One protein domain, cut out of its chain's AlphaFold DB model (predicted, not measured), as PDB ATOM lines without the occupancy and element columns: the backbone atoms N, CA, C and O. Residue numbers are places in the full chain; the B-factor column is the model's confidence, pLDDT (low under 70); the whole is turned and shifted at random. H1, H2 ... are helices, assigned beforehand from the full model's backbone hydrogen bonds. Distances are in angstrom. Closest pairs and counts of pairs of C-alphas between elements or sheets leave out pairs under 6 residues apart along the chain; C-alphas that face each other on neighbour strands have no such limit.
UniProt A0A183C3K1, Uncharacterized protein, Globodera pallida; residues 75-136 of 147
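What this domain is: This is residues 75 to 136 of the 147 residues of an uncharacterized protein of Globodera pallida (UniProt A0A183C3K1). Three separate helices stand in a loose frame joined by long loops: H3 makes one side, and H1 and H2, roughly side by side and running opposite ways, point across its direction. Between H2 and H3 the chain folds back on itself in a loop, with residues 107 to 108 paired to 114 to 115. The printed part has 62 residues with three named helices, H1, H2, H3 in order, and no named strand; the class is all helix, though under half of the residues, 30, are in named elements. The whole is compact, with a radius of gyration of the C-alphas of 11.6 A and spans of 26 by 26 by 19 A.

Where its parts are: H3, residues 122 to 135, is 20.0 A long, from C-alpha 122 at (40.150, -34.501, 33.579) to C-alpha 135 at (23.565, -42.297, 41.657). H2 is residues 93 to 101, 12.3 A. H1 is residues 75 to 81, 9.7 A, from C-alpha 75 at (43.263, -44.651, 59.397).

How they stand to each other: H3 touches no helix. It is only just apart from H2, at 8.1 A, and apart from H1. H1 and H2 are close but not clearly touching: their closest C-alphas, of Leu 77 and Tyr 100, are 7.8 A apart. They have a shallow tilt of 29 degrees, opposite ways. In H1, H2 and H3 every O i to N i+4 pair is within hydrogen-bond range.

The domain as a whole: The C-alphas farthest apart, of Ala 110 and Asp 123, are 30.6 A apart. The printed part has no cut. Both links are long, with 11 and 20 residues. The pLDDT is under 70 at residues 75 to 89 and 134 to 136.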
ATOM      1  N   ARG A  75      44.122 -43.464  59.409       67.88
ATOM      2  CA  ARG A  75      43.263 -44.651  59.397       67.88
ATOM      3  C   ARG A  75      41.851 -44.364  58.877       67.88
ATOM      4  O   ARG A  75      41.252 -45.245  58.263       67.88
ATOM      5  N   GLU A  76      41.292 -43.187  59.146       68.56
ATOM      6  CA  GLU A  76      39.979 -42.781  58.625       68.56
ATOM      7  C   GLU A  76      40.071 -42.459  57.137       68.56
ATOM      8  O   GLU A  76      39.244 -42.943  56.361       68.56
ATOM      9  N   LEU A  77      41.133 -41.762  56.729       69.81
ATOM     10  CA  LEU A  77      41.412 -41.520  55.321       69.81
ATOM     11  C   LEU A  77      41.597 -42.839  54.571       69.81
ATOM     12  O   LEU A  77      40.945 -43.061  53.561       69.81
ATOM     13  N   TRP A  78      42.385 -43.777  55.097       67.62
ATOM     14  CA  TRP A  78      42.537 -45.091  54.470       67.62
ATOM     15  C   TRP A  78      41.190 -45.827  54.327       67.62
ATOM     16  O   TRP A  78      40.906 -46.401  53.275       67.62
ATOM     17  N   LYS A  79      40.299 -45.774  55.324       68.44
ATOM     18  CA  LYS A  79      38.957 -46.379  55.201       68.44
ATOM     19  C   LYS A  79      38.099 -45.719  54.116       68.44
ATOM     20  O   LYS A  79      37.340 -46.433  53.460       68.44
ATOM     21  N   LEU A  80      38.230 -44.405  53.922       66.62
ATOM     22  CA  LEU A  80      37.622 -43.675  52.804       66.62
ATOM     23  C   LEU A  80      38.177 -44.195  51.466       66.62
ATOM     24  O   LEU A  80      37.422 -44.538  50.565       66.62
ATOM     25  N   MET A  81      39.500 -44.345  51.384       65.12
ATOM     26  CA  MET A  81      40.224 -44.670  50.149       65.12
ATOM     27  C   MET A  81      40.062 -46.141  49.722       65.12
ATOM     28  O   MET A  81      40.142 -46.463  48.544       65.12
ATOM     29  N   LYS A  82      39.819 -47.062  50.665       62.50
ATOM     30  CA  LYS A  82      39.561 -48.492  50.391       62.50
ATOM     31  C   LYS A  82      38.089 -48.813  50.093       62.50
ATOM     32  O   LYS A  82      37.759 -49.990  49.978       62.50
ATOM     33  N   GLY A  83      37.211 -47.812  49.993       55.06
ATOM     34  CA  GLY A  83      35.808 -48.020  49.618       55.06
ATOM     35  C   GLY A  83      34.949 -48.672  50.705       55.06
ATOM     36  O   GLY A  83      33.911 -49.251  50.402       55.06
ATOM     37  N   LYS A  84      35.351 -48.591  51.985       53.81
ATOM     38  CA  LYS A  84      34.488 -49.049  53.092       53.81
ATOM     39  C   LYS A  84      33.342 -48.065  53.369       53.81
ATOM     40  O   LYS A  84      32.348 -48.441  53.979       53.81
ATOM     41  N   TYR A  85      33.482 -46.828  52.895       51.75
ATOM     42  CA  TYR A  85      32.407 -45.848  52.796       51.75
ATOM     43  C   TYR A  85      32.007 -45.741  51.322       51.75
ATOM     44  O   TYR A  85      32.876 -45.615  50.464       51.75
ATOM     45  N   MET A  86      30.707 -45.858  51.040       43.97
ATOM     46  CA  MET A  86      30.105 -45.935  49.699       43.97
ATOM     47  C   MET A  86      30.188 -44.618  48.909       43.97
ATOM     48  O   MET A  86      29.176 -44.069  48.489       43.97
ATOM     49  N   LEU A  87      31.388 -44.094  48.698       53.09
ATOM     50  CA  LEU A  87      31.646 -43.109  47.658       53.09
ATOM     51  C   LEU A  87      32.788 -43.652  46.809       53.09
ATOM     52  O   LEU A  87      33.968 -43.540  47.137       53.09
ATOM     53  N   THR A  88      32.376 -44.337  45.748       60.88
ATOM     54  CA  THR A  88      33.175 -44.860  44.639       60.88
ATOM     55  C   THR A  88      33.833 -43.709  43.885       60.88
ATOM     56  O   THR A  88      33.416 -43.373  42.780       60.88
ATOM     57  N   PHE A  89      34.829 -43.066  44.494       69.88
ATOM     58  CA  PHE A  89      35.653 -42.109  43.775       69.88
ATOM     59  C   PHE A  89      36.647 -42.862  42.887       69.88
ATOM     60  O   PHE A  89      37.500 -43.604  43.378       69.88
ATOM     61  N   TYR A  90      36.540 -42.675  41.575       75.12
ATOM     62  CA  TYR A  90      37.511 -43.171  40.607       75.12
ATOM     63  C   TYR A  90      38.673 -42.184  40.524       75.12
ATOM     64  O   TYR A  90      38.567 -41.160  39.857       75.12
ATOM     65  N   LEU A  91      39.763 -42.468  41.234       83.00
ATOM     66  CA  LEU A  91      40.990 -41.673  41.177       83.00
ATOM     67  C   LEU A  91      42.128 -42.496  40.573       83.00
ATOM     68  O   LEU A  91      42.282 -43.685  40.871       83.00
ATOM     69  N   CYS A  92      42.938 -41.855  39.735       86.94
ATOM     70  CA  CYS A  92      44.204 -42.399  39.268       86.94
ATOM     71  C   CYS A  92      45.240 -42.378  40.412       86.94
ATOM     72  O   CYS A  92      45.049 -41.666  41.404       86.94
ATOM     73  N   PRO A  93      46.342 -43.146  40.314       83.75
ATOM     74  CA  PRO A  93      47.373 -43.182  41.356       83.75
ATOM     75  C   PRO A  93      47.919 -41.798  41.749       83.75
ATOM     76  O   PRO A  93      48.150 -41.547  42.932       83.75
ATOM     77  N   ASP A  94      48.050 -40.882  40.789       86.56
ATOM     78  CA  ASP A  94      48.577 -39.537  41.037       86.56
ATOM     79  C   ASP A  94      47.606 -38.682  41.856       86.56
ATOM     80  O   ASP A  94      47.991 -38.058  42.849       86.56
ATOM     81  N   ASP A  95      46.322 -38.680  41.495       86.00
ATOM     82  CA  ASP A  95      45.296 -37.946  42.235       86.00
ATOM     83  C   ASP A  95      45.040 -38.560  43.614       86.00
ATOM     84  O   ASP A  95      44.801 -37.832  44.582       86.00
ATOM     85  N   TRP A  96      45.201 -39.881  43.750       81.38
ATOM     86  CA  TRP A  96      45.237 -40.535  45.057       81.38
ATOM     87  C   TRP A  96      46.367 -40.000  45.933       81.38
ATOM     88  O   TRP A  96      46.153 -39.714  47.114       81.38
ATOM     89  N   GLN A  97      47.567 -39.846  45.375       83.06
ATOM     90  CA  GLN A  97      48.712 -39.334  46.115       83.06
ATOM     91  C   GLN A  97      48.525 -37.857  46.488       83.06
ATOM     92  O   GLN A  97      48.813 -37.471  47.622       83.06
ATOM     93  N   LYS A  98      47.962 -37.037  45.592       84.44
ATOM     94  CA  LYS A  98      47.600 -35.639  45.889       84.44
ATOM     95  C   LYS A  98      46.586 -35.543  47.028       84.44
ATOM     96  O   LYS A  98      46.762 -34.714  47.923       84.44
ATOM     97  N   LEU A  99      45.554 -36.388  47.017       82.75
ATOM     98  CA  LEU A  99      44.546 -36.430  48.073       82.75
ATOM     99  C   LEU A  99      45.162 -36.858  49.411       82.75
ATOM    100  O   LEU A  99      44.913 -36.217  50.433       82.75
ATOM    101  N   TYR A 100      46.016 -37.883  49.404       80.19
ATOM    102  CA  TYR A 100      46.718 -38.345  50.601       80.19
ATOM    103  C   TYR A 100      47.642 -37.268  51.187       80.19
ATOM    104  O   TYR A 100      47.654 -37.041  52.396       80.19
ATOM    105  N   ASN A 101      48.364 -36.541  50.333       83.31
ATOM    106  CA  ASN A 101      49.235 -35.444  50.751       83.31
ATOM    107  C   ASN A 101      48.460 -34.245  51.324       83.31
ATOM    108  O   ASN A 101      49.033 -33.470  52.082       83.31
ATOM    109  N   ARG A 102      47.172 -34.092  50.984       79.56
ATOM    110  CA  ARG A 102      46.269 -33.040  51.492       79.56
ATOM    111  C   ARG A 102      45.287 -33.547  52.552       79.56
ATOM    112  O   ARG A 102      44.235 -32.943  52.764       79.56
ATOM    113  N   LYS A 103      45.604 -34.658  53.219       77.50
ATOM    114  CA  LYS A 103      44.758 -35.273  54.256       77.50
ATOM    115  C   LYS A 103      44.348 -34.323  55.381       77.50
ATOM    116  O   LYS A 103      43.254 -34.431  55.920       77.50
ATOM    117  N   ASP A 104      45.206 -33.364  55.695       76.94
ATOM    118  CA  ASP A 104      44.996 -32.300  56.674       76.94
ATOM    119  C   ASP A 104      43.852 -31.344  56.297       76.94
ATOM    120  O   ASP A 104      43.253 -30.725  57.176       76.94
ATOM    121  N   LYS A 105      43.522 -31.252  55.004       79.81
ATOM    122  CA  LYS A 105      42.434 -30.427  54.462       79.81
ATOM    123  C   LYS A 105      41.117 -31.186  54.320       79.81
ATOM    124  O   LYS A 105      40.101 -30.577  53.987       79.81
ATOM    125  N   VAL A 106      41.115 -32.494  54.576       79.56
ATOM    126  CA  VAL A 106      39.891 -33.294  54.596       79.56
ATOM    127  C   VAL A 106      39.137 -32.962  55.877       79.56
ATOM    128  O   VAL A 106      39.643 -33.135  56.983       79.56
ATOM    129  N   MET A 107      37.909 -32.475  55.731       79.38
ATOM    130  CA  MET A 107      37.038 -32.168  56.859       79.38
ATOM    131  C   MET A 107      35.971 -33.241  56.999       79.38
ATOM    132  O   MET A 107      35.303 -33.601  56.030       79.38
ATOM    133  N   ARG A 108      35.776 -33.716  58.228       79.31
ATOM    134  CA  ARG A 108      34.641 -34.563  58.578       79.31
ATOM    135  C   ARG A 108      33.454 -33.684  58.968       79.31
ATOM    136  O   ARG A 108      33.547 -32.890  59.901       79.31
ATOM    137  N   GLN A 109      32.354 -33.832  58.249       78.44
ATOM    138  CA  GLN A 109      31.081 -33.180  58.516       78.44
ATOM    139  C   GLN A 109      30.318 -33.895  59.643       78.44
ATOM    140  O   GLN A 109      30.569 -35.062  59.958       78.44
ATOM    141  N   ALA A 110      29.362 -33.191  60.257       72.94
ATOM    142  CA  ALA A 110      28.580 -33.693  61.392       72.94
ATOM    143  C   ALA A 110      27.727 -34.933  61.052       72.94
ATOM    144  O   ALA A 110      27.532 -35.802  61.895       72.94
ATOM    145  N   ASN A 111      27.287 -35.048  59.797       72.75
ATOM    146  CA  ASN A 111      26.555 -36.192  59.239       72.75
ATOM    147  C   ASN A 111      27.455 -37.412  58.935       72.75
ATOM    148  O   ASN A 111      26.987 -38.405  58.385       72.75
ATOM    149  N   GLY A 112      28.750 -37.347  59.262       70.75
ATOM    150  CA  GLY A 112      29.710 -38.407  58.971       70.75
ATOM    151  C   GLY A 112      30.231 -38.416  57.532       70.75
ATOM    152  O   GLY A 112      31.034 -39.293  57.213       70.75
ATOM    153  N   LEU A 113      29.836 -37.453  56.687       70.12
ATOM    154  CA  LEU A 113      30.438 -37.264  55.369       70.12
ATOM    155  C   LEU A 113      31.825 -36.637  55.503       70.12
ATOM    156  O   LEU A 113      32.100 -35.859  56.414       70.12
ATOM    157  N   PHE A 114      32.700 -36.955  54.559       74.88
ATOM    158  CA  PHE A 114      33.992 -36.298  54.419       74.88
ATOM    159  C   PHE A 114      33.935 -35.372  53.209       74.88
ATOM    160  O   PHE A 114      33.507 -35.780  52.133       74.88
ATOM    161  N   SER A 115      34.368 -34.127  53.386       75.88
ATOM    162  CA  SER A 115      34.494 -33.143  52.314       75.88
ATOM    163  C   SER A 115      35.948 -32.730  52.162       75.88
ATOM    164  O   SER A 115      36.624 -32.435  53.150       75.88
ATOM    165  N   THR A 116      36.416 -32.683  50.923       79.56
ATOM    166  CA  THR A 116      37.762 -32.247  50.561       79.56
ATOM    167  C   THR A 116      37.696 -31.466  49.257       79.56
ATOM    168  O   THR A 116      36.874 -31.776  48.399       79.56
ATOM    169  N   ASN A 117      38.555 -30.459  49.122       79.69
ATOM    170  CA  ASN A 117      38.716 -29.692  47.893       79.69
ATOM    171  C   ASN A 117      40.125 -29.941  47.359       79.69
ATOM    172  O   ASN A 117      41.121 -29.541  47.975       79.69
ATOM    173  N   PHE A 118      40.221 -30.610  46.216       82.00
ATOM    174  CA  PHE A 118      41.475 -30.794  45.504       82.00
ATOM    175  C   PHE A 118      41.227 -30.834  43.999       82.00
ATOM    176  O   PHE A 118      40.114 -31.080  43.546       82.00
ATOM    177  N   GLU A 119      42.280 -30.545  43.247       83.62
ATOM    178  CA  GLU A 119      42.252 -30.543  41.794       83.62
ATOM    179  C   GLU A 119      42.503 -31.962  41.279       83.62
ATOM    180  O   GLU A 119      43.487 -32.603  41.667       83.62
ATOM    181  N   MET A 120      41.585 -32.441  40.445       86.38
ATOM    182  CA  MET A 120      41.600 -33.768  39.836       86.38
ATOM    183  C   MET A 120      42.006 -33.654  38.369       86.38
ATOM    184  O   MET A 120      41.756 -32.624  37.743       86.38
ATOM    185  N   CYS A 121      42.598 -34.703  37.802       89.31
ATOM    186  CA  CYS A 121      42.771 -34.776  36.360       89.31
ATOM    187  C   CYS A 121      41.414 -34.921  35.656       89.31
ATOM    188  O   CYS A 121      40.432 -35.388  36.242       89.31
ATOM    189  N   GLU A 122      41.373 -34.531  34.384       89.31
ATOM    190  CA  GLU A 122      40.150 -34.501  33.579       89.31
ATOM    191  C   GLU A 122      39.456 -35.869  33.511       89.31
ATOM    192  O   GLU A 122      38.252 -35.960  33.740       89.31
ATOM    193  N   ASP A 123      40.221 -36.949  33.328       88.00
ATOM    194  CA  ASP A 123      39.689 -38.316  33.291       88.00
ATOM    195  C   ASP A 123      39.012 -38.714  34.610       88.00
ATOM    196  O   ASP A 123      37.929 -39.308  34.619       88.00
ATOM    197  N   CYS A 124      39.639 -38.379  35.743       86.81
ATOM    198  CA  CYS A 124      39.077 -38.672  37.056       86.81
ATOM    199  C   CYS A 124      37.843 -37.810  37.315       86.81
ATOM    200  O   CYS A 124      36.835 -38.322  37.802       86.81
ATOM    201  N   ALA A 125      37.881 -36.521  36.977       86.12
ATOM    202  CA  ALA A 125      36.723 -35.642  37.093       86.12
ATOM    203  C   ALA A 125      35.546 -36.186  36.270       86.12
ATOM    204  O   ALA A 125      34.460 -36.392  36.808       86.12
ATOM    205  N   TRP A 126      35.787 -36.543  35.008       86.62
ATOM    206  CA  TRP A 126      34.779 -37.093  34.110       86.62
ATOM    207  C   TRP A 126      34.176 -38.405  34.628       86.62
ATOM    208  O   TRP A 126      32.953 -38.545  34.685       86.62
ATOM    209  N   ALA A 127      35.010 -39.355  35.064       83.75
ATOM    210  CA  ALA A 127      34.546 -40.641  35.583       83.75
ATOM    211  C   ALA A 127      33.680 -40.478  36.842       83.75
ATOM    212  O   ALA A 127      32.663 -41.161  36.995       83.75
ATOM    213  N   ASN A 128      34.053 -39.554  37.729       82.19
ATOM    214  CA  ASN A 128      33.307 -39.283  38.954       82.19
ATOM    215  C   ASN A 128      32.013 -38.516  38.703       82.19
ATOM    216  O   ASN A 128      30.988 -38.899  39.262       82.19
ATOM    217  N   CYS A 129      32.020 -37.503  37.833       82.25
ATOM    218  CA  CYS A 129      30.806 -36.798  37.423       82.25
ATOM    219  C   CYS A 129      29.794 -37.769  36.810       82.25
ATOM    220  O   CYS A 129      28.647 -37.829  37.244       82.25
ATOM    221  N   ARG A 130      30.249 -38.629  35.895       81.19
ATOM    222  CA  ARG A 130      29.391 -39.636  35.271       81.19
ATOM    223  C   ARG A 130      28.844 -40.642  36.283       81.19
ATOM    224  O   ARG A 130      27.696 -41.056  36.186       81.19
ATOM    225  N   SER A 131      29.656 -41.040  37.262       74.31
ATOM    226  CA  SER A 131      29.215 -41.931  38.340       74.31
ATOM    227  C   SER A 131      28.180 -41.262  39.245       74.31
ATOM    228  O   SER A 131      27.215 -41.908  39.646       74.31
ATOM    229  N   ALA A 132      28.343 -39.969  39.530       73.50
ATOM    230  CA  ALA A 132      27.384 -39.189  40.301       73.50
ATOM    231  C   ALA A 132      26.030 -39.085  39.584       73.50
ATOM    232  O   ALA A 132      25.001 -39.234  40.238       73.50
ATOM    233  N   ASP A 133      26.015 -38.939  38.256       71.75
ATOM    234  CA  ASP A 133      24.779 -38.918  37.465       71.75
ATOM    235  C   ASP A 133      23.984 -40.232  37.558       71.75
ATOM    236  O   ASP A 133      22.755 -40.207  37.575       71.75
ATOM    237  N   TYR A 134      24.659 -41.384  37.664       64.88
ATOM    238  CA  TYR A 134      23.989 -42.681  37.852       64.88
ATOM    239  C   TYR A 134      23.406 -42.871  39.254       64.88
ATOM    240  O   TYR A 134      22.467 -43.647  39.429       64.88
ATOM    241  N   ILE A 135      23.984 -42.206  40.253       65.94
ATOM    242  CA  ILE A 135      23.565 -42.297  41.657       65.94
ATOM    243  C   ILE A 135      22.546 -41.193  41.987       65.94
ATOM    244  O   ILE A 135      21.836 -41.284  42.990       65.94
ATOM    245  N   ALA A 136      22.445 -40.162  41.143       64.38
ATOM    246  CA  ALA A 136      21.500 -39.078  41.319       64.38
ATOM    247  C   ALA A 136      20.064 -39.632  41.353       64.38
ATOM    248  O   ALA A 136      19.662 -40.375  40.451       64.38
TER     249      ALA A 136